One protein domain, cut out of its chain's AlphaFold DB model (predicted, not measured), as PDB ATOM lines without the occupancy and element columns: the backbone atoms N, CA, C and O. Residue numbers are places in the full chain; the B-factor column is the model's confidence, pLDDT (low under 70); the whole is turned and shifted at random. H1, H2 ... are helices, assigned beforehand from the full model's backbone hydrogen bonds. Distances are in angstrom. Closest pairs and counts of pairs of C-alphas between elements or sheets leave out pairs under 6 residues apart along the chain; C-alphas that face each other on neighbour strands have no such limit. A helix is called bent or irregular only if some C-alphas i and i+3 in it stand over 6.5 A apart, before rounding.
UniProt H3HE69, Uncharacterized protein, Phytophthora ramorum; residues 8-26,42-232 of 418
ATOM      1  N   GLY A   8      40.140 -11.845  40.900       41.53
ATOM      2  CA  GLY A   8      39.926 -11.042  39.692       41.53
ATOM      3  C   GLY A   8      41.039 -11.215  38.658       41.53
ATOM      4  O   GLY A   8      40.751 -11.368  37.474       41.53
ATOM      5  N   GLU A   9      42.297 -11.286  39.097       45.91
ATOM      6  CA  GLU A   9      43.437 -11.595  38.223       45.91
ATOM      7  C   GLU A   9      43.371 -13.036  37.710       45.91
ATOM      8  O   GLU A   9      43.679 -13.285  36.549       45.91
ATOM      9  N   VAL A  10      42.890 -13.982  38.524       48.28
ATOM     10  CA  VAL A  10      42.635 -15.362  38.078       48.28
ATOM     11  C   VAL A  10      41.553 -15.393  36.996       48.28
ATOM     12  O   VAL A  10      41.754 -16.024  35.961       48.28
ATOM     13  N   VAL A  11      40.435 -14.684  37.187       48.34
ATOM     14  CA  VAL A  11      39.361 -14.577  36.184       48.34
ATOM     15  C   VAL A  11      39.869 -13.907  34.907       48.34
ATOM     16  O   VAL A  11      39.620 -14.420  33.820       48.34
ATOM     17  N   PHE A  12      40.638 -12.821  35.017       47.56
ATOM     18  CA  PHE A  12      41.253 -12.160  33.866       47.56
ATOM     19  C   PHE A  12      42.217 -13.090  33.123       47.56
ATOM     20  O   PHE A  12      42.125 -13.199  31.904       47.56
ATOM     21  N   CYS A  13      43.095 -13.812  33.826       50.97
ATOM     22  CA  CYS A  13      43.990 -14.793  33.218       50.97
ATOM     23  C   CYS A  13      43.215 -15.922  32.529       50.97
ATOM     24  O   CYS A  13      43.575 -16.307  31.422       50.97
ATOM     25  N   LEU A  14      42.134 -16.423  33.134       51.03
ATOM     26  CA  LEU A  14      41.274 -17.437  32.519       51.03
ATOM     27  C   LEU A  14      40.580 -16.904  31.261       51.03
ATOM     28  O   LEU A  14      40.569 -17.589  30.243       51.03
ATOM     29  N   CYS A  15      40.067 -15.672  31.290       49.00
ATOM     30  CA  CYS A  15      39.471 -15.019  30.125       49.00
ATOM     31  C   CYS A  15      40.503 -14.704  29.037       49.00
ATOM     32  O   CYS A  15      40.200 -14.864  27.861       49.00
ATOM     33  N   ALA A  16      41.720 -14.303  29.402       53.25
ATOM     34  CA  ALA A  16      42.812 -14.049  28.468       53.25
ATOM     35  C   ALA A  16      43.318 -15.346  27.826       53.25
ATOM     36  O   ALA A  16      43.598 -15.355  26.635       53.25
ATOM     37  N   VAL A  17      43.380 -16.451  28.579       56.16
ATOM     38  CA  VAL A  17      43.677 -17.789  28.044       56.16
ATOM     39  C   VAL A  17      42.545 -18.269  27.141       56.16
ATOM     40  O   VAL A  17      42.821 -18.750  26.049       56.16
ATOM     41  N   ALA A  18      41.282 -18.095  27.536       51.16
ATOM     42  CA  ALA A  18      40.134 -18.438  26.699       51.16
ATOM     43  C   ALA A  18      40.109 -17.615  25.401       51.16
ATOM     44  O   ALA A  18      39.908 -18.176  24.329       51.16
ATOM     45  N   LEU A  19      40.390 -16.310  25.479       53.28
ATOM     46  CA  LEU A  19      40.522 -15.432  24.319       53.28
ATOM     47  C   LEU A  19      41.726 -15.828  23.460       53.28
ATOM     48  O   LEU A  19      41.587 -15.893  22.248       53.28
ATOM     49  N   ALA A  20      42.882 -16.131  24.055       57.25
ATOM     50  CA  ALA A  20      44.065 -16.594  23.335       57.25
ATOM     51  C   ALA A  20      43.796 -17.913  22.605       57.25
ATOM     52  O   ALA A  20      44.170 -18.042  21.448       57.25
ATOM     53  N   LEU A  21      43.095 -18.858  23.235       52.06
ATOM     54  CA  LEU A  21      42.645 -20.090  22.591       52.06
ATOM     55  C   LEU A  21      41.667 -19.782  21.448       52.06
ATOM     56  O   LEU A  21      41.839 -20.312  20.354       52.06
ATOM     57  N   TYR A  22      40.725 -18.861  21.664       49.09
ATOM     58  CA  TYR A  22      39.742 -18.431  20.667       49.09
ATOM     59  C   TYR A  22      40.381 -17.749  19.443       49.09
ATOM     60  O   TYR A  22      39.962 -17.997  18.316       49.09
ATOM     61  N   ILE A  23      41.415 -16.919  19.635       50.66
ATOM     62  CA  ILE A  23      42.077 -16.171  18.549       50.66
ATOM     63  C   ILE A  23      43.324 -16.862  17.988       50.66
ATOM     64  O   ILE A  23      43.784 -16.480  16.916       50.66
ATOM     65  N   SER A  24      43.887 -17.861  18.678       52.00
ATOM     66  CA  SER A  24      45.105 -18.566  18.244       52.00
ATOM     67  C   SER A  24      45.062 -19.102  16.805       52.00
ATOM     68  O   SER A  24      46.102 -19.028  16.146       52.00
ATOM     69  N   PRO A  25      43.913 -19.538  16.245       47.72
ATOM     70  CA  PRO A  25      43.849 -20.000  14.860       47.72
ATOM     71  C   PRO A  25      44.108 -18.906  13.812       47.72
ATOM     72  O   PRO A  25      44.600 -19.222  12.735       47.72
ATOM     73  N   PHE A  26      43.873 -17.619  14.118       46.84
ATOM     74  CA  PHE A  26      44.203 -16.511  13.201       46.84
ATOM     75  C   PHE A  26      45.703 -16.408  12.899       46.84
ATOM     76  O   PHE A  26      46.095 -15.776  11.919       46.84
ATOM     77  N   ASP A  42      31.576 -27.533  16.013       37.00
ATOM     78  CA  ASP A  42      30.307 -27.533  15.302       37.00
ATOM     79  C   ASP A  42      29.375 -26.476  15.914       37.00
ATOM     80  O   ASP A  42      28.903 -26.611  17.050       37.00
ATOM     81  N   ASP A  43      29.147 -25.392  15.163       45.47
ATOM     82  CA  ASP A  43      28.209 -24.325  15.512       45.47
ATOM     83  C   ASP A  43      26.786 -24.893  15.714       45.47
ATOM     84  O   ASP A  43      25.972 -24.313  16.439       45.47
ATOM     85  N   GLU A  44      26.493 -26.059  15.128       41.75
ATOM     86  CA  GLU A  44      25.239 -26.787  15.298       41.75
ATOM     87  C   GLU A  44      25.143 -27.451  16.681       41.75
ATOM     88  O   GLU A  44      24.195 -27.205  17.427       41.75
ATOM     89  N   GLU A  45      26.154 -28.216  17.095       39.06
ATOM     90  CA  GLU A  45      26.129 -28.961  18.359       39.06
ATOM     91  C   GLU A  45      26.388 -28.072  19.592       39.06
ATOM     92  O   GLU A  45      25.730 -28.222  20.625       39.06
ATOM     93  N   ASN A  46      27.292 -27.088  19.489       39.31
ATOM     94  CA  ASN A  46      27.702 -26.249  20.622       39.31
ATOM     95  C   ASN A  46      26.953 -24.910  20.740       39.31
ATOM     96  O   ASN A  46      26.857 -24.392  21.852       39.31
ATOM     97  N   PHE A  47      26.415 -24.346  19.646       45.19
ATOM     98  CA  PHE A  47      25.748 -23.027  19.664       45.19
ATOM     99  C   PHE A  47      24.290 -23.015  19.184       45.19
ATOM    100  O   PHE A  47      23.613 -22.003  19.384       45.19
ATOM    101  N   LEU A  48      23.785 -24.090  18.568       47.91
ATOM    102  CA  LEU A  48      22.359 -24.262  18.247       47.91
ATOM    103  C   LEU A  48      21.697 -25.324  19.143       47.91
ATOM    104  O   LEU A  48      20.569 -25.110  19.594       47.91
ATOM    105  N   ASN A  49      22.405 -26.410  19.472       45.09
ATOM    106  CA  ASN A  49      21.880 -27.513  20.283       45.09
ATOM    107  C   ASN A  49      22.180 -27.386  21.791       45.09
ATOM    108  O   ASN A  49      21.370 -27.849  22.590       45.09
ATOM    109  N   ASN A  50      23.239 -26.676  22.205       51.44
ATOM    110  CA  ASN A  50      23.650 -26.530  23.616       51.44
ATOM    111  C   ASN A  50      23.411 -25.129  24.228       51.44
ATOM    112  O   ASN A  50      24.204 -24.654  25.037       51.44
ATOM    113  N   ASP A  51      22.279 -24.487  23.913       65.25
ATOM    114  CA  ASP A  51      21.790 -23.295  24.633       65.25
ATOM    115  C   ASP A  51      20.710 -23.705  25.657       65.25
ATOM    116  O   ASP A  51      19.514 -23.540  25.385       65.25
ATOM    117  N   PRO A  52      21.044 -24.273  26.833       71.50
ATOM    118  CA  PRO A  52      20.044 -24.840  27.743       71.50
ATOM    119  C   PRO A  52      18.998 -23.811  28.178       71.50
ATOM    120  O   PRO A  52      17.832 -24.154  28.364       71.50
ATOM    121  N   PHE A  53      19.382 -22.538  28.296       78.56
ATOM    122  CA  PHE A  53      18.453 -21.467  28.650       78.56
ATOM    123  C   PHE A  53      17.605 -21.009  27.460       78.56
ATOM    124  O   PHE A  53      16.427 -20.703  27.652       78.56
ATOM    125  N   GLY A  54      18.159 -21.035  26.245       76.94
ATOM    126  CA  GLY A  54      17.400 -20.798  25.019       76.94
ATOM    127  C   GLY A  54      16.359 -21.894  24.774       76.94
ATOM    128  O   GLY A  54      15.205 -21.599  24.473       76.94
ATOM    129  N   TRP A  55      16.731 -23.161  24.973       78.44
ATOM    130  CA  TRP A  55      15.806 -24.295  24.905       78.44
ATOM    131  C   TRP A  55      14.763 -24.268  26.010       78.44
ATOM    132  O   TRP A  55      13.603 -24.562  25.740       78.44
ATOM    133  N   LEU A  56      15.136 -23.878  27.229       82.56
ATOM    134  CA  LEU A  56      14.185 -23.728  28.326       82.56
ATOM    135  C   LEU A  56      13.126 -22.666  28.008       82.56
ATOM    136  O   LEU A  56      11.941 -22.924  28.203       82.56
ATOM    137  N   VAL A  57      13.532 -21.504  27.483       85.62
ATOM    138  CA  VAL A  57      12.591 -20.461  27.042       85.62
ATOM    139  C   VAL A  57      11.675 -21.002  25.952       85.62
ATOM    140  O   VAL A  57      10.461 -20.972  26.133       85.62
ATOM    141  N   LYS A  58      12.229 -21.589  24.886       81.69
ATOM    142  CA  LYS A  58      11.434 -22.171  23.793       81.69
ATOM    143  C   LYS A  58      10.473 -23.256  24.293       81.69
ATOM    144  O   LYS A  58       9.328 -23.307  23.860       81.69
ATOM    145  N   ALA A  59      10.906 -24.112  25.218       81.56
ATOM    146  CA  ALA A  59      10.069 -25.157  25.799       81.56
ATOM    147  C   ALA A  59       8.899 -24.566  26.596       81.56
ATOM    148  O   ALA A  59       7.766 -25.020  26.446       81.56
ATOM    149  N   ILE A  60       9.157 -23.533  27.404       85.75
ATOM    150  CA  ILE A  60       8.119 -22.810  28.149       85.75
ATOM    151  C   ILE A  60       7.146 -22.130  27.181       85.75
ATOM    152  O   ILE A  60       5.935 -22.263  27.339       85.75
ATOM    153  N   GLU A  61       7.647 -21.441  26.159       86.12
ATOM    154  CA  GLU A  61       6.814 -20.788  25.148       86.12
ATOM    155  C   GLU A  61       5.916 -21.786  24.426       86.12
ATOM    156  O   GLU A  61       4.701 -21.608  24.392       86.12
ATOM    157  N   VAL A  62       6.483 -22.882  23.921       82.50
ATOM    158  CA  VAL A  62       5.711 -23.912  23.224       82.50
ATOM    159  C   VAL A  62       4.649 -24.524  24.138       82.50
ATOM    160  O   VAL A  62       3.535 -24.776  23.681       82.50
ATOM    161  N   GLN A  63       4.939 -24.716  25.428       85.38
ATOM    162  CA  GLN A  63       3.944 -25.212  26.383       85.38
ATOM    163  C   GLN A  63       2.824 -24.205  26.683       85.38
ATOM    164  O   GLN A  63       1.690 -24.620  26.916       85.38
ATOM    165  N   LEU A  64       3.117 -22.902  26.696       87.00
ATOM    166  CA  LEU A  64       2.149 -21.865  27.066       87.00
ATOM    167  C   LEU A  64       1.311 -21.364  25.887       87.00
ATOM    168  O   LEU A  64       0.116 -21.116  26.041       87.00
ATOM    169  N   VAL A  65       1.939 -21.169  24.729       83.19
ATOM    170  CA  VAL A  65       1.354 -20.485  23.564       83.19
ATOM    171  C   VAL A  65       1.522 -21.268  22.256       83.19
ATOM    172  O   VAL A  65       1.049 -20.826  21.209       83.19
ATOM    173  N   GLY A  66       2.162 -22.440  22.289       77.25
ATOM    174  CA  GLY A  66       2.460 -23.227  21.092       77.25
ATOM    175  C   GLY A  66       3.539 -22.585  20.213       77.25
ATOM    176  O   GLY A  66       4.362 -21.801  20.671       77.25
ATOM    177  N   LEU A  67       3.532 -22.916  18.919       72.94
ATOM    178  CA  LEU A  67       4.469 -22.373  17.919       72.94
ATOM    179  C   LEU A  67       3.940 -21.098  17.239       72.94
ATOM    180  O   LEU A  67       4.247 -20.816  16.078       72.94
ATOM    181  N   ASP A  68       3.113 -20.324  17.941       75.56
ATOM    182  CA  ASP A  68       2.582 -19.080  17.401       75.56
ATOM    183  C   ASP A  68       3.687 -18.013  17.320       75.56
ATOM    184  O   ASP A  68       4.203 -17.497  18.315       75.56
ATOM    185  N   SER A  69       4.029 -17.658  16.080       73.88
ATOM    186  CA  SER A  69       5.102 -16.714  15.777       73.88
ATOM    187  C   SER A  69       4.895 -15.315  16.372       73.88
ATOM    188  O   SER A  69       5.873 -14.593  16.560       73.88
ATOM    189  N   TRP A  70       3.653 -14.901  16.646       79.00
ATOM    190  CA  TRP A  70       3.366 -13.616  17.281       79.00
ATOM    191  C   TRP A  70       3.876 -13.584  18.718       79.00
ATOM    192  O   TRP A  70       4.601 -12.660  19.088       79.00
ATOM    193  N   TYR A  71       3.546 -14.608  19.507       83.50
ATOM    194  CA  TYR A  71       3.924 -14.659  20.916       83.50
ATOM    195  C   TYR A  71       5.425 -14.864  21.101       83.50
ATOM    196  O   TYR A  71       6.016 -14.181  21.933       83.50
ATOM    197  N   ILE A  72       6.060 -15.694  20.268       79.69
ATOM    198  CA  ILE A  72       7.522 -15.871  20.295       79.69
ATOM    199  C   ILE A  72       8.232 -14.523  20.066       79.69
ATOM    200  O   ILE A  72       9.141 -14.143  20.807       79.69
ATOM    201  N   ARG A  73       7.775 -13.729  19.085       82.12
ATOM    202  CA  ARG A  73       8.318 -12.377  18.852       82.12
ATOM    203  C   ARG A  73       8.044 -11.432  20.020       82.12
ATOM    204  O   ARG A  73       8.908 -10.627  20.356       82.12
ATOM    205  N   LEU A  74       6.870 -11.520  20.647       88.31
ATOM    206  CA  LEU A  74       6.524 -10.685  21.798       88.31
ATOM    207  C   LEU A  74       7.466 -10.933  22.986       88.31
ATOM    208  O   LEU A  74       7.880  -9.976  23.639       88.31
ATOM    209  N   VAL A  75       7.845 -12.187  23.237       89.19
ATOM    210  CA  VAL A  75       8.818 -12.533  24.282       89.19
ATOM    211  C   VAL A  75      10.208 -11.988  23.945       89.19
ATOM    212  O   VAL A  75      10.840 -11.379  24.808       89.19
ATOM    213  N   SER A  76      10.663 -12.100  22.691       87.69
ATOM    214  CA  SER A  76      11.930 -11.488  22.251       87.69
ATOM    215  C   SER A  76      11.941  -9.969  22.464       87.69
ATOM    216  O   SER A  76      12.903  -9.418  23.001       87.69
ATOM    217  N   VAL A  77      10.841  -9.293  22.115       89.25
ATOM    218  CA  VAL A  77      10.656  -7.856  22.364       89.25
ATOM    219  C   VAL A  77      10.701  -7.561  23.866       89.25
ATOM    220  O   VAL A  77      11.398  -6.640  24.288       89.25
ATOM    221  N   ALA A  78      10.022  -8.355  24.696       91.75
ATOM    222  CA  ALA A  78      10.045  -8.178  26.144       91.75
ATOM    223  C   ALA A  78      11.464  -8.320  26.723       91.75
ATOM    224  O   ALA A  78      11.874  -7.481  27.532       91.75
ATOM    225  N   PHE A  79      12.240  -9.318  26.282       92.38
ATOM    226  CA  PHE A  79      13.641  -9.466  26.683       92.38
ATOM    227  C   PHE A  79      14.479  -8.250  26.296       92.38
ATOM    228  O   PHE A  79      15.184  -7.714  27.149       92.38
ATOM    229  N   HIS A  80      14.357  -7.766  25.059       91.62
ATOM    230  CA  HIS A  80      15.103  -6.602  24.570       91.62
ATOM    231  C   HIS A  80      14.803  -5.324  25.352       91.62
ATOM    232  O   HIS A  80      15.718  -4.670  25.852       91.62
ATOM    233  N   PHE A  81      13.524  -4.983  25.531       92.94
ATOM    234  CA  PHE A  81      13.141  -3.782  26.279       92.94
ATOM    235  C   PHE A  81      13.534  -3.877  27.757       92.94
ATOM    236  O   PHE A  81      13.962  -2.882  28.348       92.94
ATOM    237  N   THR A  82      13.462  -5.072  28.348       95.12
ATOM    238  CA  THR A  82      13.946  -5.298  29.716       95.12
ATOM    239  C   THR A  82      15.464  -5.136  29.786       95.12
ATOM    240  O   THR A  82      15.965  -4.441  30.667       95.12
ATOM    241  N   ALA A  83      16.205  -5.707  28.834       93.81
ATOM    242  CA  ALA A  83      17.655  -5.570  28.751       93.81
ATOM    243  C   ALA A  83      18.069  -4.098  28.610       93.81
ATOM    244  O   ALA A  83      18.985  -3.663  29.306       93.81
ATOM    245  N   ALA A  84      17.368  -3.321  27.777       92.25
ATOM    246  CA  ALA A  84      17.600  -1.890  27.604       92.25
ATOM    247  C   ALA A  84      17.309  -1.092  28.888       92.25
ATOM    248  O   ALA A  84      18.089  -0.215  29.259       92.25
ATOM    249  N   ALA A  85      16.235  -1.419  29.613       94.62
ATOM    250  CA  ALA A  85      15.920  -0.784  30.892       94.62
ATOM    251  C   ALA A  85      16.986  -1.076  31.966       94.62
ATOM    252  O   ALA A  85      17.395  -0.176  32.704       94.62
ATOM    253  N   VAL A  86      17.473  -2.320  32.033       96.00
ATOM    254  CA  VAL A  86      18.570  -2.702  32.937       96.00
ATOM    255  C   VAL A  86      19.864  -1.988  32.546       96.00
ATOM    256  O   VAL A  86      20.545  -1.464  33.426       96.00
ATOM    257  N   LEU A  87      20.173  -1.894  31.248       93.00
ATOM    258  CA  LEU A  87      21.339  -1.162  30.753       93.00
ATOM    259  C   LEU A  87      21.272   0.318  31.134       93.00
ATOM    260  O   LEU A  87      22.238   0.844  31.680       93.00
ATOM    261  N   ALA A  88      20.116   0.966  30.954       93.06
ATOM    262  CA  ALA A  88      19.899   2.346  31.388       93.06
ATOM    263  C   ALA A  88      20.230   2.521  32.874       93.06
ATOM    264  O   ALA A  88      20.878   3.490  33.274       93.06
ATOM    265  N   ARG A  89      19.804   1.559  33.704       95.25
ATOM    266  CA  ARG A  89      20.052   1.600  35.143       95.25
ATOM    267  C   ARG A  89      21.523   1.369  35.471       95.25
ATOM    268  O   ARG A  89      22.048   2.087  36.315       95.25
ATOM    269  N   ALA A  90      22.179   0.412  34.820       91.62
ATOM    270  CA  ALA A  90      23.607   0.158  34.987       91.62
ATOM    271  C   ALA A  90      24.444   1.388  34.605       91.62
ATOM    272  O   ALA A  90      25.300   1.807  35.380       91.62
ATOM    273  N   SER A  91      24.144   2.014  33.462       91.00
ATOM    274  CA  SER A  91      24.825   3.222  32.994       91.00
ATOM    275  C   SER A  91      24.628   4.409  33.936       91.00
ATOM    276  O   SER A  91      25.593   5.111  34.215       91.00
ATOM    277  N   ALA A  92      23.418   4.616  34.467       92.88
ATOM    278  CA  ALA A  92      23.167   5.695  35.423       92.88
ATOM    279  C   ALA A  92      24.020   5.530  36.691       92.88
ATOM    280  O   ALA A  92      24.724   6.455  37.078       92.88
ATOM    281  N   VAL A  93      24.045   4.320  37.267       90.31
ATOM    282  CA  VAL A  93      24.869   4.038  38.455       90.31
ATOM    283  C   VAL A  93      26.362   4.179  38.138       90.31
ATOM    284  O   VAL A  93      27.118   4.644  38.983       90.31
ATOM    285  N   LEU A  94      26.804   3.831  36.926       86.50
ATOM    286  CA  LEU A  94      28.199   4.017  36.514       86.50
ATOM    287  C   LEU A  94      28.590   5.502  36.454       86.50
ATOM    288  O   LEU A  94      29.688   5.867  36.874       86.50
ATOM    289  N   LEU A  95      27.696   6.364  35.960       88.44
ATOM    290  CA  LEU A  95      27.900   7.816  35.983       88.44
ATOM    291  C   LEU A  95      27.947   8.350  37.419       88.44
ATOM    292  O   LEU A  95      28.801   9.179  37.726       88.44
ATOM    293  N   ASP A  96      27.093   7.832  38.303       89.00
ATOM    294  CA  ASP A  96      27.099   8.198  39.723       89.00
ATOM    295  C   ASP A  96      28.415   7.783  40.411       89.00
ATOM    296  O   ASP A  96      29.003   8.570  41.149       89.00
ATOM    297  N   VAL A  97      28.922   6.577  40.120       83.81
ATOM    298  CA  VAL A  97      30.237   6.089  40.585       83.81
ATOM    299  C   VAL A  97      31.359   7.025  40.139       83.81
ATOM    300  O   VAL A  97      32.183   7.430  40.958       83.81
ATOM    301  N   LYS A  98      31.378   7.392  38.853       81.56
ATOM    302  CA  LYS A  98      32.398   8.284  38.288       81.56
ATOM    303  C   LYS A  98      32.402   9.651  38.974       81.56
ATOM    304  O   LYS A  98      33.470  10.196  39.245       81.56
ATOM    305  N   GLU A  99      31.224  10.191  39.271       83.56
ATOM    306  CA  GLU A  99      31.105  11.487  39.936       83.56
ATOM    307  C   GLU A  99      31.578  11.430  41.392       83.56
ATOM    308  O   GLU A  99      32.337  12.300  41.817       83.56
ATOM    309  N   ILE A 100      31.194  10.390  42.144       79.75
ATOM    310  CA  ILE A 100      31.649  10.191  43.529       79.75
ATOM    311  C   ILE A 100      33.179  10.129  43.585       79.75
ATOM    312  O   ILE A 100      33.796  10.794  44.415       79.75
ATOM    313  N   LEU A 101      33.801   9.386  42.669       75.44
ATOM    314  CA  LEU A 101      35.257   9.309  42.573       75.44
ATOM    315  C   LEU A 101      35.881  10.666  42.245       75.44
ATOM    316  O   LEU A 101      36.819  11.084  42.918       75.44
ATOM    317  N   SER A 102      35.321  11.405  41.284       77.00
ATOM    318  CA  SER A 102      35.784  12.762  40.968       77.00
ATOM    319  C   SER A 102      35.670  13.720  42.165       77.00
ATOM    320  O   SER A 102      36.539  14.574  42.362       77.00
ATOM    321  N   ALA A 103      34.615  13.600  42.974       77.00
ATOM    322  CA  ALA A 103      34.425  14.408  44.177       77.00
ATOM    323  C   ALA A 103      35.475  14.082  45.253       77.00
ATOM    324  O   ALA A 103      36.084  15.000  45.802       77.00
ATOM    325  N   PHE A 104      35.762  12.795  45.481       73.56
ATOM    326  CA  PHE A 104      36.850  12.369  46.369       73.56
ATOM    327  C   PHE A 104      38.206  12.912  45.920       73.56
ATOM    328  O   PHE A 104      38.943  13.469  46.730       73.56
ATOM    329  N   MET A 105      38.514  12.800  44.626       68.75
ATOM    330  CA  MET A 105      39.793  13.245  44.066       68.75
ATOM    331  C   MET A 105      39.989  14.761  44.146       68.75
ATOM    332  O   MET A 105      41.111  15.238  44.298       68.75
ATOM    333  N   SER A 106      38.903  15.528  44.060       74.88
ATOM    334  CA  SER A 106      38.938  16.990  44.170       74.88
ATOM    335  C   SER A 106      38.849  17.506  45.610       74.88
ATOM    336  O   SER A 106      38.975  18.713  45.821       74.88
ATOM    337  N   GLY A 107      38.637  16.630  46.602       69.81
ATOM    338  CA  GLY A 107      38.407  17.022  47.996       69.81
ATOM    339  C   GLY A 107      37.142  17.868  48.187       69.81
ATOM    340  O   GLY A 107      37.035  18.616  49.160       69.81
ATOM    341  N   ALA A 108      36.204  17.805  47.238       72.00
ATOM    342  CA  ALA A 108      34.988  18.600  47.264       72.00
ATOM    343  C   ALA A 108      33.997  18.045  48.297       72.00
ATOM    344  O   ALA A 108      33.786  16.836  48.393       72.00
ATOM    345  N   ALA A 109      33.346  18.935  49.049       67.38
ATOM    346  CA  ALA A 109      32.266  18.544  49.946       67.38
ATOM    347  C   ALA A 109      31.081  18.001  49.131       67.38
ATOM    348  O   ALA A 109      30.573  18.675  48.231       67.38
ATOM    349  N   VAL A 110      30.633  16.788  49.454       67.75
ATOM    350  CA  VAL A 110      29.479  16.166  48.798       67.75
ATOM    351  C   VAL A 110      28.194  16.721  49.411       67.75
ATOM    352  O   VAL A 110      27.809  16.355  50.519       67.75
ATOM    353  N   ASP A 111      27.521  17.613  48.685       77.81
ATOM    354  CA  ASP A 111      26.178  18.080  49.034       77.81
ATOM    355  C   ASP A 111      25.130  17.024  48.642       77.81
ATOM    356  O   ASP A 111      24.945  16.701  47.464       77.81
ATOM    357  N   GLY A 112      24.421  16.489  49.640       78.81
ATOM    358  CA  GLY A 112      23.423  15.436  49.464       78.81
ATOM    359  C   GLY A 112      22.154  15.851  48.706       78.81
ATOM    360  O   GLY A 112      21.436  14.976  48.215       78.81
ATOM    361  N   GLU A 113      21.828  17.144  48.598       84.19
ATOM    362  CA  GLU A 113      20.737  17.608  47.722       84.19
ATOM    363  C   GLU A 113      21.193  17.689  46.266       84.19
ATOM    364  O   GLU A 113      20.532  17.131  45.383       84.19
ATOM    365  N   LEU A 114      22.366  18.280  46.028       83.31
ATOM    366  CA  LEU A 114      22.963  18.367  44.697       83.31
ATOM    367  C   LEU A 114      23.244  16.974  44.108       83.31
ATOM    368  O   LEU A 114      23.000  16.743  42.921       83.31
ATOM    369  N   GLN A 115      23.704  16.033  44.937       83.56
ATOM    370  CA  GLN A 115      23.943  14.643  44.547       83.56
ATOM    371  C   GLN A 115      22.650  13.956  44.083       83.56
ATOM    372  O   GLN A 115      22.610  13.393  42.992       83.56
ATOM    373  N   ARG A 116      21.557  14.068  44.852       86.44
ATOM    374  CA  ARG A 116      20.255  13.481  44.482       86.44
ATOM    375  C   ARG A 116      19.696  14.071  43.191       86.44
ATOM    376  O   ARG A 116      19.104  13.356  42.379       86.44
ATOM    377  N   GLU A 117      19.874  15.373  42.982       89.06
ATOM    378  CA  GLU A 117      19.438  16.013  41.746       89.06
ATOM    379  C   GLU A 117      20.240  15.511  40.535       89.06
ATOM    380  O   GLU A 117      19.665  15.251  39.476       89.06
ATOM    381  N   ARG A 118      21.553  15.312  40.694       87.00
ATOM    382  CA  ARG A 118      22.428  14.752  39.653       87.00
ATOM    383  C   ARG A 118      22.090  13.305  39.321       87.00
ATOM    384  O   ARG A 118      21.892  13.015  38.146       87.00
ATOM    385  N   GLU A 119      21.916  12.445  40.322       90.12
ATOM    386  CA  GLU A 119      21.494  11.047  40.134       90.12
ATOM    387  C   GLU A 119      20.186  10.969  39.327       90.12
ATOM    388  O   GLU A 119      20.031  10.158  38.409       90.12
ATOM    389  N   ARG A 120      19.243  11.886  39.595       92.38
ATOM    390  CA  ARG A 120      18.004  12.001  38.814       92.38
ATOM    391  C   ARG A 120      18.263  12.405  37.359       92.38
ATOM    392  O   ARG A 120      17.616  11.860  36.462       92.38
ATOM    393  N   ARG A 121      19.178  13.346  37.101       91.94
ATOM    394  CA  ARG A 121      19.550  13.756  35.733       91.94
ATOM    395  C   ARG A 121      20.257  12.627  34.981       91.94
ATOM    396  O   ARG A 121      19.905  12.389  33.828       91.94
ATOM    397  N   HIS A 122      21.187  11.916  35.622       92.44
ATOM    398  CA  HIS A 122      21.849  10.742  35.045       92.44
ATOM    399  C   HIS A 122      20.826   9.676  34.659       92.44
ATOM    400  O   HIS A 122      20.818   9.220  33.518       92.44
ATOM    401  N   TRP A 123      19.896   9.351  35.563       94.00
ATOM    402  CA  TRP A 123      18.819   8.406  35.276       94.00
ATOM    403  C   TRP A 123      17.976   8.826  34.067       94.00
ATOM    404  O   TRP A 123      17.805   8.036  33.142       94.00
ATOM    405  N   LEU A 124      17.498  10.074  34.030       92.06
ATOM    406  CA  LEU A 124      16.693  10.578  32.911       92.06
ATOM    407  C   LEU A 124      17.463  10.547  31.582       92.06
ATOM    408  O   LEU A 124      16.915  10.102  30.573       92.06
ATOM    409  N   GLY A 125      18.730  10.970  31.581       90.50
ATOM    410  CA  GLY A 125      19.588  10.930  30.396       90.50
ATOM    411  C   GLY A 125      19.803   9.505  29.882       90.50
ATOM    412  O   GLY A 125      19.646   9.244  28.687       90.50
ATOM    413  N   CYS A 126      20.079   8.560  30.782       93.00
ATOM    414  CA  CYS A 126      20.227   7.149  30.436       93.00
ATOM    415  C   CYS A 126      18.915   6.522  29.948       93.00
ATOM    416  O   CYS A 126      18.957   5.733  29.011       93.00
ATOM    417  N   CYS A 127      17.755   6.887  30.506       91.25
ATOM    418  CA  CYS A 127      16.456   6.435  29.998       91.25
ATOM    419  C   CYS A 127      16.215   6.889  28.559       91.25
ATOM    420  O   CYS A 127      15.812   6.081  27.728       91.25
ATOM    421  N   ILE A 128      16.477   8.162  28.252       89.19
ATOM    422  CA  ILE A 128      16.316   8.693  26.892       89.19
ATOM    423  C   ILE A 128      17.249   7.950  25.930       89.19
ATOM    424  O   ILE A 128      16.798   7.471  24.891       89.19
ATOM    425  N   SER A 129      18.523   7.792  26.303       87.56
ATOM    426  CA  SER A 129      19.506   7.042  25.511       87.56
ATOM    427  C   SER A 129      19.066   5.592  25.271       87.56
ATOM    428  O   SER A 129      19.083   5.114  24.139       87.56
ATOM    429  N   ALA A 130      18.582   4.908  26.311       89.31
ATOM    430  CA  ALA A 130      18.122   3.530  26.214       89.31
ATOM    431  C   ALA A 130      16.860   3.373  25.362       89.31
ATOM    432  O   ALA A 130      16.740   2.370  24.670       89.31
ATOM    433  N   VAL A 131      15.941   4.346  25.362       86.75
ATOM    434  CA  VAL A 131      14.777   4.333  24.459       86.75
ATOM    435  C   VAL A 131      15.226   4.476  23.009       86.75
ATOM    436  O   VAL A 131      14.791   3.693  22.172       86.75
ATOM    437  N   VAL A 132      16.124   5.425  22.718       84.88
ATOM    438  CA  VAL A 132      16.678   5.616  21.366       84.88
ATOM    439  C   VAL A 132      17.419   4.365  20.895       84.88
ATOM    440  O   VAL A 132      17.258   3.954  19.749       84.88
ATOM    441  N   PHE A 133      18.182   3.728  21.786       84.12
ATOM    442  CA  PHE A 133      18.822   2.450  21.507       84.12
ATOM    443  C   PHE A 133      17.778   1.348  21.281       84.12
ATOM    444  O   PHE A 133      17.812   0.681  20.261       84.12
ATOM    445  N   ALA A 134      16.784   1.186  22.153       85.62
ATOM    446  CA  ALA A 134      15.819   0.091  22.051       85.62
ATOM    447  C   ALA A 134      15.001   0.103  20.745       85.62
ATOM    448  O   ALA A 134      14.631  -0.966  20.262       85.62
ATOM    449  N   ILE A 135      14.740   1.281  20.166       85.31
ATOM    450  CA  ILE A 135      13.974   1.442  18.917       85.31
ATOM    451  C   ILE A 135      14.836   1.405  17.644       85.31
ATOM    452  O   ILE A 135      14.324   1.684  16.557       85.31
ATOM    453  N   HIS A 136      16.137   1.109  17.746       78.00
ATOM    454  CA  HIS A 136      17.035   1.142  16.592       78.00
ATOM    455  C   HIS A 136      16.618   0.130  15.498       78.00
ATOM    456  O   HIS A 136      16.245  -1.003  15.810       78.00
ATOM    457  N   PRO A 137      16.744   0.468  14.198       72.31
ATOM    458  CA  PRO A 137      16.407  -0.450  13.104       72.31
ATOM    459  C   PRO A 137      17.556  -1.405  12.725       72.31
ATOM    460  O   PRO A 137      17.460  -2.128  11.738       72.31
ATOM    461  N   VAL A 138      18.659  -1.397  13.477       66.25
ATOM    462  CA  VAL A 138      19.847  -2.217  13.208       66.25
ATOM    463  C   VAL A 138      19.669  -3.609  13.816       66.25
ATOM    464  O   VAL A 138      19.251  -3.726  14.962       66.25
ATOM    465  N   HIS A 139      19.993  -4.661  13.066       65.12
ATOM    466  CA  HIS A 139      19.964  -6.051  13.539       65.12
ATOM    467  C   HIS A 139      18.622  -6.524  14.144       65.12
ATOM    468  O   HIS A 139      18.579  -7.331  15.076       65.12
ATOM    469  N   VAL A 140      17.494  -6.027  13.619       72.06
ATOM    470  CA  VAL A 140      16.144  -6.392  14.098       72.06
ATOM    471  C   VAL A 140      15.786  -7.860  13.838       72.06
ATOM    472  O   VAL A 140      14.845  -8.374  14.445       72.06
ATOM    473  N   GLU A 141      16.542  -8.566  12.991       64.88
ATOM    474  CA  GLU A 141      16.416 -10.010  12.777       64.88
ATOM    475  C   GLU A 141      16.524 -10.804  14.082       64.88
ATOM    476  O   GLU A 141      15.785 -11.774  14.259       64.88
ATOM    477  N   VAL A 142      17.335 -10.329  15.036       69.81
ATOM    478  CA  VAL A 142      17.494 -10.946  16.361       69.81
ATOM    479  C   VAL A 142      16.176 -10.960  17.143       69.81
ATOM    480  O   VAL A 142      15.910 -11.880  17.912       69.81
ATOM    481  N   MET A 143      15.315  -9.970  16.902       76.12
ATOM    482  CA  MET A 143      13.990  -9.868  17.521       76.12
ATOM    483  C   MET A 143      12.915 -10.603  16.720       76.12
ATOM    484  O   MET A 143      11.899 -11.029  17.270       76.12
ATOM    485  N   GLY A 144      13.121 -10.735  15.409       69.25
ATOM    486  CA  GLY A 144      12.149 -11.324  14.496       69.25
ATOM    487  C   GLY A 144      12.199 -12.849  14.421       69.25
ATOM    488  O   GLY A 144      11.175 -13.460  14.104       69.25
ATOM    489  N   TRP A 145      13.367 -13.464  14.645       70.94
ATOM    490  CA  TRP A 145      13.590 -14.890  14.389       70.94
ATOM    491  C   TRP A 145      13.619 -15.704  15.696       70.94
ATOM    492  O   TRP A 145      14.459 -15.435  16.553       70.94
ATOM    493  N   PRO A 146      12.776 -16.748  15.844       68.94
ATOM    494  CA  PRO A 146      12.776 -17.624  17.026       68.94
ATOM    495  C   PRO A 146      14.139 -18.252  17.346       68.94
ATOM    496  O   PRO A 146      14.493 -18.452  18.505       68.94
ATOM    497  N   SER A 147      14.933 -18.553  16.317       68.06
ATOM    498  CA  SER A 147      16.285 -19.095  16.476       68.06
ATOM    499  C   SER A 147      17.265 -18.096  17.098       68.06
ATOM    500  O   SER A 147      18.213 -18.517  17.755       68.06
ATOM    501  N   ALA A 148      17.021 -16.793  16.941       73.56
ATOM    502  CA  ALA A 148      17.876 -15.721  17.441       73.56
ATOM    503  C   ALA A 148      17.439 -15.177  18.817       73.56
ATOM    504  O   ALA A 148      18.151 -14.389  19.436       73.56
ATOM    505  N   GLN A 149      16.314 -15.640  19.356       78.62
ATOM    506  CA  GLN A 149      15.835 -15.237  20.677       78.62
ATOM    507  C   GLN A 149      16.873 -15.366  21.821       78.62
ATOM    508  O   GLN A 149      16.916 -14.460  22.665       78.62
ATOM    509  N   PRO A 150      17.765 -16.385  21.862       83.75
ATOM    510  CA  PRO A 150      18.755 -16.490  22.937       83.75
ATOM    511  C   PRO A 150      19.744 -15.311  23.002       83.75
ATOM    512  O   PRO A 150      20.307 -15.043  24.061       83.75
ATOM    513  N   TYR A 151      19.925 -14.542  21.920       84.00
ATOM    514  CA  TYR A 151      20.755 -13.332  21.942       84.00
ATOM    515  C   TYR A 151      20.147 -12.227  22.819       84.00
ATOM    516  O   TYR A 151      20.857 -11.629  23.629       84.00
ATOM    517  N   ALA A 152      18.833 -11.979  22.716       86.88
ATOM    518  CA  ALA A 152      18.144 -10.995  23.559       86.88
ATOM    519  C   ALA A 152      18.172 -11.412  25.042       86.88
ATOM    520  O   ALA A 152      18.340 -10.579  25.935       86.88
ATOM    521  N   GLN A 153      18.090 -12.719  25.299       89.69
ATOM    522  CA  GLN A 153      18.249 -13.301  26.628       89.69
ATOM    523  C   GLN A 153      19.688 -13.147  27.169       89.69
ATOM    524  O   GLN A 153      19.856 -12.727  28.317       89.69
ATOM    525  N   CYS A 154      20.730 -13.392  26.354       88.44
ATOM    526  CA  CYS A 154      22.133 -13.143  26.744       88.44
ATOM    527  C   CYS A 154      22.359 -11.671  27.078       88.44
ATOM    528  O   CYS A 154      23.010 -11.361  28.077       88.44
ATOM    529  N   ALA A 155      21.794 -10.760  26.279       89.00
ATOM    530  CA  ALA A 155      21.893  -9.324  26.512       89.00
ATOM    531  C   ALA A 155      21.269  -8.929  27.860       89.00
ATOM    532  O   ALA A 155      21.892  -8.204  28.635       89.00
ATOM    533  N   LEU A 156      20.083  -9.455  28.188       93.69
ATOM    534  CA  LEU A 156      19.447  -9.213  29.483       93.69
ATOM    535  C   LEU A 156      20.330  -9.677  30.649       93.69
ATOM    536  O   LEU A 156      20.588  -8.898  31.568       93.69
ATOM    537  N   PHE A 157      20.808 -10.922  30.620       94.00
ATOM    538  CA  PHE A 157      21.631 -11.452  31.707       94.00
ATOM    539  C   PHE A 157      22.988 -10.754  31.819       94.00
ATOM    540  O   PHE A 157      23.435 -10.472  32.929       94.00
ATOM    541  N   SER A 158      23.599 -10.383  30.694       91.38
ATOM    542  CA  SER A 158      24.836  -9.595  30.679       91.38
ATOM    543  C   SER A 158      24.635  -8.220  31.314       91.38
ATOM    544  O   SER A 158      25.428  -7.802  32.158       91.38
ATOM    545  N   ASN A 159      23.531  -7.542  30.983       93.06
ATOM    546  CA  ASN A 159      23.196  -6.243  31.566       93.06
ATOM    547  C   ASN A 159      22.865  -6.356  33.061       93.06
ATOM    548  O   ASN A 159      23.219  -5.465  33.832       93.06
ATOM    549  N   LEU A 160      22.231  -7.451  33.499       94.00
ATOM    550  CA  LEU A 160      21.985  -7.728  34.919       94.00
ATOM    551  C   LEU A 160      23.288  -7.981  35.684       94.00
ATOM    552  O   LEU A 160      23.458  -7.434  36.775       94.00
ATOM    553  N   ALA A 161      24.218  -8.751  35.112       89.62
ATOM    554  CA  ALA A 161      25.541  -8.971  35.689       89.62
ATOM    555  C   ALA A 161      26.296  -7.638  35.839       89.62
ATOM    556  O   ALA A 161      26.743  -7.303  36.937       89.62
ATOM    557  N   LEU A 162      26.327  -6.824  34.775       87.44
ATOM    558  CA  LEU A 162      26.918  -5.485  34.801       87.44
ATOM    559  C   LEU A 162      26.262  -4.592  35.864       87.44
ATOM    560  O   LEU A 162      26.957  -3.952  36.648       87.44
ATOM    561  N   TYR A 163      24.929  -4.560  35.927       91.12
ATOM    562  CA  TYR A 163      24.199  -3.761  36.911       91.12
ATOM    563  C   TYR A 163      24.558  -4.147  38.349       91.12
ATOM    564  O   TYR A 163      24.816  -3.270  39.174       91.12
ATOM    565  N   VAL A 164      24.575  -5.447  38.663       89.38
ATOM    566  CA  VAL A 164      24.932  -5.939  40.002       89.38
ATOM    567  C   VAL A 164      26.365  -5.550  40.350       89.38
ATOM    568  O   VAL A 164      26.605  -5.066  41.458       89.38
ATOM    569  N   TYR A 165      27.287  -5.706  39.401       84.56
ATOM    570  CA  TYR A 165      28.687  -5.334  39.559       84.56
ATOM    571  C   TYR A 165      28.850  -3.827  39.832       84.56
ATOM    572  O   TYR A 165      29.351  -3.447  40.891       84.56
ATOM    573  N   VAL A 166      28.323  -2.952  38.967       84.75
ATOM    574  CA  VAL A 166      28.445  -1.491  39.134       84.75
ATOM    575  C   VAL A 166      27.737  -1.015  40.410       84.75
ATOM    576  O   VAL A 166      28.233  -0.145  41.126       84.75
ATOM    577  N   ARG A 167      26.598  -1.618  40.771       88.12
ATOM    578  CA  ARG A 167      25.899  -1.312  42.028       88.12
ATOM    579  C   ARG A 167      26.706  -1.712  43.261       88.12
ATOM    580  O   ARG A 167      26.616  -1.032  44.285       88.12
ATOM    581  N   ALA A 168      27.452  -2.813  43.195       83.56
ATOM    582  CA  ALA A 168      28.343  -3.217  44.274       83.56
ATOM    583  C   ALA A 168      29.489  -2.208  44.447       83.56
ATOM    584  O   ALA A 168      29.748  -1.807  45.581       83.56
ATOM    585  N   VAL A 169      30.087  -1.728  43.345       78.69
ATOM    586  CA  VAL A 169      31.080  -0.633  43.367       78.69
ATOM    587  C   VAL A 169      30.493   0.611  44.036       78.69
ATOM    588  O   VAL A 169      31.049   1.108  45.013       78.69
ATOM    589  N   TYR A 170      29.327   1.071  43.571       84.25
ATOM    590  CA  TYR A 170      28.655   2.254  44.113       84.25
ATOM    591  C   TYR A 170      28.418   2.156  45.627       84.25
ATOM    592  O   TYR A 170      28.712   3.096  46.362       84.25
ATOM    593  N   ARG A 171      27.931   1.005  46.114       83.44
ATOM    594  CA  ARG A 171      27.707   0.785  47.554       83.44
ATOM    595  C   ARG A 171      28.995   0.868  48.361       83.44
ATOM    596  O   ARG A 171      29.014   1.569  49.367       83.44
ATOM    597  N   LYS A 172      30.058   0.201  47.904       77.62
ATOM    598  CA  LYS A 172      31.363   0.246  48.574       77.62
ATOM    599  C   LYS A 172      31.901   1.678  48.653       77.62
ATOM    600  O   LYS A 172      32.399   2.082  49.696       77.62
ATOM    601  N   LEU A 173      31.761   2.467  47.585       76.75
ATOM    602  CA  LEU A 173      32.190   3.871  47.579       76.75
ATOM    603  C   LEU A 173      31.383   4.739  48.550       76.75
ATOM    604  O   LEU A 173      31.961   5.565  49.252       76.75
ATOM    605  N   CYS A 174      30.069   4.521  48.640       77.12
ATOM    606  CA  CYS A 174      29.225   5.220  49.610       77.12
ATOM    607  C   CYS A 174      29.595   4.872  51.061       77.12
ATOM    608  O   CYS A 174      29.565   5.747  51.918       77.12
ATOM    609  N   GLU A 175      29.957   3.617  51.348       74.62
ATOM    610  CA  GLU A 175      30.415   3.198  52.681       74.62
ATOM    611  C   GLU A 175      31.754   3.856  53.058       74.62
ATOM    612  O   GLU A 175      31.927   4.305  54.188       74.62
ATOM    613  N   VAL A 176      32.683   3.984  52.106       69.00
ATOM    614  CA  VAL A 176      33.986   4.645  52.318       69.00
ATOM    615  C   VAL A 176      33.850   6.145  52.536       69.00
ATOM    616  O   VAL A 176      34.588   6.698  53.347       69.00
ATOM    617  N   ALA A 177      32.893   6.791  51.862       61.16
ATOM    618  CA  ALA A 177      32.599   8.214  52.049       61.16
ATOM    619  C   ALA A 177      32.283   8.573  53.504       61.16
ATOM    620  O   ALA A 177      32.439   9.723  53.900       61.16
ATOM    621  N   ILE A 178      31.844   7.588  54.289       60.84
ATOM    622  CA  ILE A 178      31.452   7.755  55.685       60.84
ATOM    623  C   ILE A 178      32.637   7.521  56.643       60.84
ATOM    624  O   ILE A 178      32.625   8.068  57.740       60.84
ATOM    625  N   ASP A 179      33.656   6.745  56.249       58.12
ATOM    626  CA  ASP A 179      34.693   6.211  57.161       58.12
ATOM    627  C   ASP A 179      36.127   6.709  56.856       58.12
ATOM    628  O   ASP A 179      37.094   6.127  57.341       58.12
ATOM    629  N   GLU A 180      36.284   7.742  56.011       56.94
ATOM    630  CA  GLU A 180      37.574   8.355  55.601       56.94
ATOM    631  C   GLU A 180      38.682   7.342  55.213       56.94
ATOM    632  O   GLU A 180      39.881   7.596  55.360       56.94
ATOM    633  N   ARG A 181      38.316   6.157  54.702       56.16
ATOM    634  CA  ARG A 181      39.300   5.152  54.270       56.16
ATOM    635  C   ARG A 181      39.888   5.499  52.907       56.16
ATOM    636  O   ARG A 181      39.255   6.112  52.055       56.16
ATOM    637  N   ASN A 182      41.110   5.024  52.682       61.09
ATOM    638  CA  ASN A 182      41.833   5.218  51.432       61.09
ATOM    639  C   ASN A 182      41.056   4.567  50.266       61.09
ATOM    640  O   ASN A 182      40.951   3.341  50.199       61.09
ATOM    641  N   VAL A 183      40.513   5.381  49.351       60.06
ATOM    642  CA  VAL A 183      39.714   4.957  48.178       60.06
ATOM    643  C   VAL A 183      40.435   3.873  47.362       60.06
ATOM    644  O   VAL A 183      39.805   2.925  46.890       60.06
ATOM    645  N   LYS A 184      41.776   3.927  47.321       56.00
ATOM    646  CA  LYS A 184      42.645   2.909  46.709       56.00
ATOM    647  C   LYS A 184      42.439   1.503  47.258       56.00
ATOM    648  O   LYS A 184      42.460   0.547  46.495       56.00
ATOM    649  N   THR A 185      42.212   1.343  48.561       60.00
ATOM    650  CA  THR A 185      41.984   0.020  49.163       60.00
ATOM    651  C   THR A 185      40.648  -0.574  48.721       60.00
ATOM    652  O   THR A 185      40.517  -1.790  48.632       60.00
ATOM    653  N   VAL A 186      39.664   0.269  48.398       59.59
ATOM    654  CA  VAL A 186      38.340  -0.171  47.943       59.59
ATOM    655  C   VAL A 186      38.312  -0.455  46.448       59.59
ATOM    656  O   VAL A 186      37.753  -1.490  46.079       59.59
ATOM    657  N   LEU A 187      38.990   0.357  45.627       55.50
ATOM    658  CA  LEU A 187      39.241   0.034  44.215       55.50
ATOM    659  C   LEU A 187      40.078  -1.248  44.067       55.50
ATOM    660  O   LEU A 187      39.712  -2.130  43.298       55.50
ATOM    661  N   MET A 188      41.154  -1.407  44.852       52.31
ATOM    662  CA  MET A 188      41.993  -2.616  44.810       52.31
ATOM    663  C   MET A 188      41.342  -3.842  45.466       52.31
ATOM    664  O   MET A 188      41.790  -4.966  45.236       52.31
ATOM    665  N   SER A 189      40.272  -3.674  46.255       55.31
ATOM    666  CA  SER A 189      39.461  -4.802  46.729       55.31
ATOM    667  C   SER A 189      38.609  -5.338  45.575       55.31
ATOM    668  O   SER A 189      37.416  -5.042  45.458       55.31
ATOM    669  N   SER A 190      39.241  -6.121  44.694       49.59
ATOM    670  CA  SER A 190      38.583  -6.746  43.547       49.59
ATOM    671  C   SER A 190      37.238  -7.337  43.982       49.59
ATOM    672  O   SER A 190      37.150  -8.040  44.994       49.59
ATOM    673  N   ILE A 191      36.159  -7.019  43.260       50.69
ATOM    674  CA  ILE A 191      34.809  -7.533  43.558       50.69
ATOM    675  C   ILE A 191      34.775  -9.066  43.469       50.69
ATOM    676  O   ILE A 191      33.989  -9.706  44.150       50.69
ATOM    677  N   PHE A 192      35.725  -9.685  42.767       49.56
ATOM    678  CA  PHE A 192      35.899 -11.136  42.785       49.56
ATOM    679  C   PHE A 192      36.602 -11.678  44.034       49.56
ATOM    680  O   PHE A 192      36.799 -12.882  44.134       49.56
ATOM    681  N   SER A 193      36.931 -10.854  45.032       47.81
ATOM    682  CA  SER A 193      37.501 -11.320  46.308       47.81
ATOM    683  C   SER A 193      36.641 -12.372  47.022       47.81
ATOM    684  O   SER A 193      37.154 -13.036  47.915       47.81
ATOM    685  N   GLY A 194      35.382 -12.591  46.611       45.47
ATOM    686  CA  GLY A 194      34.630 -13.817  46.903       45.47
ATOM    687  C   GLY A 194      33.885 -13.802  48.234       45.47
ATOM    688  O   GLY A 194      33.604 -14.861  48.787       45.47
ATOM    689  N   HIS A 195      33.575 -12.617  48.765       51.34
ATOM    690  CA  HIS A 195      33.025 -12.462  50.116       51.34
ATOM    691  C   HIS A 195      31.612 -11.834  50.148       51.34
ATOM    692  O   HIS A 195      31.055 -11.665  51.234       51.34
ATOM    693  N   GLY A 196      30.994 -11.507  49.000       64.00
ATOM    694  CA  GLY A 196      29.702 -10.807  48.931       64.00
ATOM    695  C   GLY A 196      28.552 -11.569  48.250       64.00
ATOM    696  O   GLY A 196      28.725 -12.254  47.245       64.00
ATOM    697  N   ARG A 197      27.312 -11.365  48.733       72.00
ATOM    698  CA  ARG A 197      26.076 -11.843  48.061       72.00
ATOM    699  C   ARG A 197      25.918 -11.293  46.632       72.00
ATOM    700  O   ARG A 197      25.325 -11.960  45.789       72.00
ATOM    701  N   SER A 198      26.431 -10.091  46.371       75.19
ATOM    702  CA  SER A 198      26.426  -9.470  45.040       75.19
ATOM    703  C   SER A 198      27.343 -10.204  44.057       75.19
ATOM    704  O   SER A 198      27.002 -10.292  42.883       75.19
ATOM    705  N   ASP A 199      28.451 -10.778  44.532       72.38
ATOM    706  CA  ASP A 199      29.437 -11.477  43.698       72.38
ATOM    707  C   ASP A 199      28.831 -12.780  43.170       72.38
ATOM    708  O   ASP A 199      28.854 -13.044  41.971       72.38
ATOM    709  N   LEU A 200      28.173 -13.540  44.055       80.31
ATOM    710  CA  LEU A 200      27.437 -14.746  43.674       80.31
ATOM    711  C   LEU A 200      26.332 -14.429  42.663       80.31
ATOM    712  O   LEU A 200      26.188 -15.135  41.671       80.31
ATOM    713  N   LEU A 201      25.566 -13.359  42.893       85.56
ATOM    714  CA  LEU A 201      24.489 -12.959  41.989       85.56
ATOM    715  C   LEU A 201      25.025 -12.516  40.616       85.56
ATOM    716  O   LEU A 201      24.444 -12.868  39.592       85.56
ATOM    717  N   CYS A 202      26.150 -11.795  40.586       84.56
ATOM    718  CA  CYS A 202      26.843 -11.426  39.352       84.56
ATOM    719  C   CYS A 202      27.318 -12.672  38.589       84.56
ATOM    720  O   CYS A 202      27.033 -12.801  37.401       84.56
ATOM    721  N   CYS A 203      27.947 -13.632  39.278       81.38
ATOM    722  CA  CYS A 203      28.358 -14.908  38.692       81.38
ATOM    723  C   CYS A 203      27.167 -15.707  38.152       81.38
ATOM    724  O   CYS A 203      27.251 -16.248  37.054       81.38
ATOM    725  N   VAL A 204      26.044 -15.755  38.877       85.19
ATOM    726  CA  VAL A 204      24.816 -16.421  38.414       85.19
ATOM    727  C   VAL A 204      24.306 -15.781  37.127       85.19
ATOM    728  O   VAL A 204      23.983 -16.504  36.186       85.19
ATOM    729  N   PHE A 205      24.261 -14.450  37.043       90.12
ATOM    730  CA  PHE A 205      23.838 -13.771  35.819       90.12
ATOM    731  C   PHE A 205      24.841 -13.935  34.676       90.12
ATOM    732  O   PHE A 205      24.419 -14.181  33.553       90.12
ATOM    733  N   TYR A 206      26.146 -13.888  34.942       84.94
ATOM    734  CA  TYR A 206      27.167 -14.168  33.933       84.94
ATOM    735  C   TYR A 206      27.051 -15.594  33.382       84.94
ATOM    736  O   TYR A 206      27.010 -15.783  32.170       84.94
ATOM    737  N   LEU A 207      26.918 -16.595  34.257       83.31
ATOM    738  CA  LEU A 207      26.697 -17.979  33.843       83.31
ATOM    739  C   LEU A 207      25.378 -18.122  33.082       83.31
ATOM    740  O   LEU A 207      25.343 -18.795  32.064       83.31
ATOM    741  N   SER A 208      24.312 -17.442  33.512       87.31
ATOM    742  CA  SER A 208      23.031 -17.427  32.790       87.31
ATOM    743  C   SER A 208      23.165 -16.811  31.396       87.31
ATOM    744  O   SER A 208      22.550 -17.304  30.453       87.31
ATOM    745  N   ALA A 209      23.984 -15.765  31.243       86.19
ATOM    746  CA  ALA A 209      24.313 -15.189  29.945       86.19
ATOM    747  C   ALA A 209      25.068 -16.211  29.087       86.19
ATOM    748  O   ALA A 209      24.621 -16.513  27.989       86.19
ATOM    749  N   LEU A 210      26.127 -16.826  29.620       78.12
ATOM    750  CA  LEU A 210      26.923 -17.835  28.915       78.12
ATOM    751  C   LEU A 210      26.087 -19.053  28.478       78.12
ATOM    752  O   LEU A 210      26.250 -19.536  27.364       78.12
ATOM    753  N   LEU A 211      25.160 -19.500  29.333       79.56
ATOM    754  CA  LEU A 211      24.199 -20.580  29.062       79.56
ATOM    755  C   LEU A 211      23.075 -20.170  28.094       79.56
ATOM    756  O   LEU A 211      22.333 -21.033  27.623       79.56
ATOM    757  N   SER A 212      22.916 -18.868  27.837       82.94
ATOM    758  CA  SER A 212      22.001 -18.338  26.817       82.94
ATOM    759  C   SER A 212      22.706 -18.191  25.471       82.94
ATOM    760  O   SER A 212      22.136 -18.588  24.463       82.94
ATOM    761  N   LYS A 213      23.921 -17.620  25.457       78.44
ATOM    762  CA  LYS A 213      24.847 -17.598  24.318       78.44
ATOM    763  C   LYS A 213      26.300 -17.470  24.783       78.44
ATOM    764  O   LYS A 213      26.653 -16.637  25.618       78.44
ATOM    765  N   SER A 214      27.177 -18.206  24.115       69.69
ATOM    766  CA  SER A 214      28.629 -18.208  24.343       69.69
ATOM    767  C   SER A 214      29.328 -16.872  24.096       69.69
ATOM    768  O   SER A 214      30.386 -16.613  24.661       69.69
ATOM    769  N   VAL A 215      28.732 -16.002  23.277       71.75
ATOM    770  CA  VAL A 215      29.286 -14.696  22.901       71.75
ATOM    771  C   VAL A 215      29.629 -13.818  24.108       71.75
ATOM    772  O   VAL A 215      30.547 -13.001  24.071       71.75
ATOM    773  N   CYS A 216      28.925 -14.038  25.217       73.12
ATOM    774  CA  CYS A 216      29.106 -13.324  26.465       73.12
ATOM    775  C   CYS A 216      30.370 -13.798  27.245       73.12
ATOM    776  O   CYS A 216      30.642 -13.263  28.315       73.12
ATOM    777  N   ILE A 217      31.198 -14.723  26.720       72.69
ATOM    778  CA  ILE A 217      32.460 -15.203  27.341       72.69
ATOM    779  C   ILE A 217      33.479 -14.087  27.624       72.69
ATOM    780  O   ILE A 217      34.265 -14.178  28.566       72.69
ATOM    781  N   LEU A 218      33.448 -13.006  26.838       70.69
ATOM    782  CA  LEU A 218      34.323 -11.845  27.023       70.69
ATOM    783  C   LEU A 218      33.761 -10.814  28.012       70.69
ATOM    784  O   LEU A 218      34.420  -9.811  28.291       70.69
ATOM    785  N   LEU A 219      32.582 -11.050  28.597       74.06
ATOM    786  CA  LEU A 219      31.976 -10.129  29.560       74.06
ATOM    787  C   LEU A 219      32.905  -9.777  30.742       74.06
ATOM    788  O   LEU A 219      32.974  -8.592  31.077       74.06
ATOM    789  N   PRO A 220      33.687 -10.709  31.331       74.00
ATOM    790  CA  PRO A 220      34.612 -10.357  32.408       74.00
ATOM    791  C   PRO A 220      35.737  -9.414  31.960       74.00
ATOM    792  O   PRO A 220      36.148  -8.552  32.733       74.00
ATOM    793  N   ALA A 221      36.197  -9.502  30.706       64.94
ATOM    794  CA  ALA A 221      37.134  -8.522  30.150       64.94
ATOM    795  C   ALA A 221      36.473  -7.139  29.990       64.94
ATOM    796  O   ALA A 221      37.118  -6.113  30.196       64.94
ATOM    797  N   GLY A 222      35.168  -7.101  29.701       68.25
ATOM    798  CA  GLY A 222      34.366  -5.879  29.768       68.25
ATOM    799  C   GLY A 222      34.318  -5.273  31.175       68.25
ATOM    800  O   GLY A 222      34.492  -4.067  31.315       68.25
ATOM    801  N   PHE A 223      34.144  -6.091  32.219       71.94
ATOM    802  CA  PHE A 223      34.190  -5.620  33.612       71.94
ATOM    803  C   PHE A 223      35.571  -5.082  33.990       71.94
ATOM    804  O   PHE A 223      35.658  -4.001  34.561       71.94
ATOM    805  N   PHE A 224      36.640  -5.761  33.572       66.25
ATOM    806  CA  PHE A 224      38.004  -5.266  33.755       66.25
ATOM    807  C   PHE A 224      38.226  -3.903  33.080       66.25
ATOM    808  O   PHE A 224      38.856  -3.018  33.648       66.25
ATOM    809  N   LEU A 225      37.677  -3.683  31.882       63.75
ATOM    810  CA  LEU A 225      37.749  -2.370  31.235       63.75
ATOM    811  C   LEU A 225      36.975  -1.295  32.003       63.75
ATOM    812  O   LEU A 225      37.408  -0.147  32.021       63.75
ATOM    813  N   VAL A 226      35.860  -1.647  32.650       65.62
ATOM    814  CA  VAL A 226      35.163  -0.726  33.559       65.62
ATOM    815  C   VAL A 226      36.048  -0.390  34.758       65.62
ATOM    816  O   VAL A 226      36.163   0.793  35.067       65.62
ATOM    817  N   ASP A 227      36.723  -1.373  35.365       65.19
ATOM    818  CA  ASP A 227      37.708  -1.129  36.431       65.19
ATOM    819  C   ASP A 227      38.806  -0.158  35.956       65.19
ATOM    820  O   ASP A 227      39.071   0.836  36.624       65.19
ATOM    821  N   VAL A 228      39.381  -0.369  34.763       60.47
ATOM    822  CA  VAL A 228      40.408   0.523  34.181       60.47
ATOM    823  C   VAL A 228      39.870   1.936  33.930       60.47
ATOM    824  O   VAL A 228      40.540   2.919  34.235       60.47
ATOM    825  N   LEU A 229      38.659   2.069  33.378       59.25
ATOM    826  CA  LEU A 229      38.036   3.377  33.136       59.25
ATOM    827  C   LEU A 229      37.739   4.131  34.437       59.25
ATOM    828  O   LEU A 229      37.750   5.362  34.452       59.25
ATOM    829  N   VAL A 230      37.450   3.394  35.505       58.88
ATOM    830  CA  VAL A 230      37.231   3.918  36.852       58.88
ATOM    831  C   VAL A 230      38.564   4.344  37.494       58.88
ATOM    832  O   VAL A 230      38.634   5.424  38.088       58.88
ATOM    833  N   ASP A 231      39.630   3.565  37.297       54.62
ATOM    834  CA  ASP A 231      40.982   3.804  37.832       54.62
ATOM    835  C   ASP A 231      41.708   4.984  37.149       54.62
ATOM    836  O   ASP A 231      42.393   5.755  37.812       54.62
ATOM    837  N   GLN A 232      41.460   5.243  35.855       48.72
ATOM    838  CA  GLN A 232      42.026   6.392  35.113       48.72
ATOM    839  C   GLN A 232      41.628   7.787  35.647       48.72
ATOM    840  O   GLN A 232      42.085   8.806  35.123       48.72
TER     841      GLN A 232
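What this domain is: This is residues 8 to 26 and 42 to 232 of the 418 residues of an uncharacterized protein of Phytophthora ramorum (UniProt H3HE69). Two long helices, H4 and H7, lie side by side as the core of an all-helix domain; H5 packs along H4, while H9 and H10 pack on H7. H3 turns off steeply at one end, and H1 crosses H10, with its residues 20 to 26 sticking out. The printed part has 210 residues with ten named helices, H1 to H10 in order, and no named strand. It is compact, with a radius of gyration of the C-alphas of 19.5 A and spans of 59 by 39 by 32 A.

Where its parts are: H1, residues 8 to 26, begins at C-alpha 8 (39.926, -11.042, 39.692) and measures 27.4 A. After the cut come H2, residues 43 to 47, and H3, residues 52 to 65. H4, residues 69 to 106, measures 55.6 A, and H5, residues 112 to 134, 32.3 A. H6, residues 141 to 144, precedes H7, residues 146 to 179, 51.6 A long. H8 spans residues 183 to 188, H9 residues 197 to 210, and H10 residues 214 to 231, ending at C-alpha 231 (40.982, 3.804, 37.832). H1, H7 and H10 are irregular: C-alphas 22 and 25 are 7.3 A apart, 147 and 150 7.4 A, 217 and 220 7.3 A. H10 has a kink of 28 degrees near residue 221.

How they stand to each other: H7 is the hub, touching six helices. It touches H4 at a shallow tilt of 23 degrees, the same way; the closest C-alphas, of Ala 83 and Leu 156, are 4.1 A apart. H4, with residues 80 to 96 alone, touches H5 in a hairpin at 33 degrees, only just short of steep; the closest C-alphas are those of Ala 88 and Cys 126, 4.9 A. H7, H9 and H10 form an up-and-down bundle, each running against the one before. The closest C-alphas of H7 and H9, of Cys 154 and Ala 209, are 4.4 A apart. H1, with residues 11 to 19 alone, touches H10 at a steep tilt of 53 degrees; the closest C-alphas, of Phe 12 and Ala 221, are 6.6 A apart. H3 touches H7 at a steep tilt of 64 degrees, through residues 53 to 54 alone, with the C-alphas of Gly 54 and Pro 150 closest at 5.0 A. H8 and H7 form a hairpin, their closest C-alphas, of Lys 172 and Val 186, 7.0 A apart. H6 and H7 touch only at the corner, closest at C-alphas 142 and 148, 4.9 A. H2 touches no helix. Every O i to N i+4 pair is within hydrogen-bond range in H2, H3, H4, H5, H8 and H9, against 13 of 15 in H1, 25 of 30 in H7 and 10 of 14 in H10; H6 is too short for such a pair.

The domain as a whole: The farthest C-alphas, of Gly 66 and Gly 107, are 60.3 A apart. Residues 27 to 41 are not printed, and C-alphas 26 and 42 are 17.9 A apart across the cut. Of the links printed whole, none is long. The mean pLDDT of the printed part is 74.2; 73 residues are under 70, among them 8 to 26, 42 to 51 and 176 to 196.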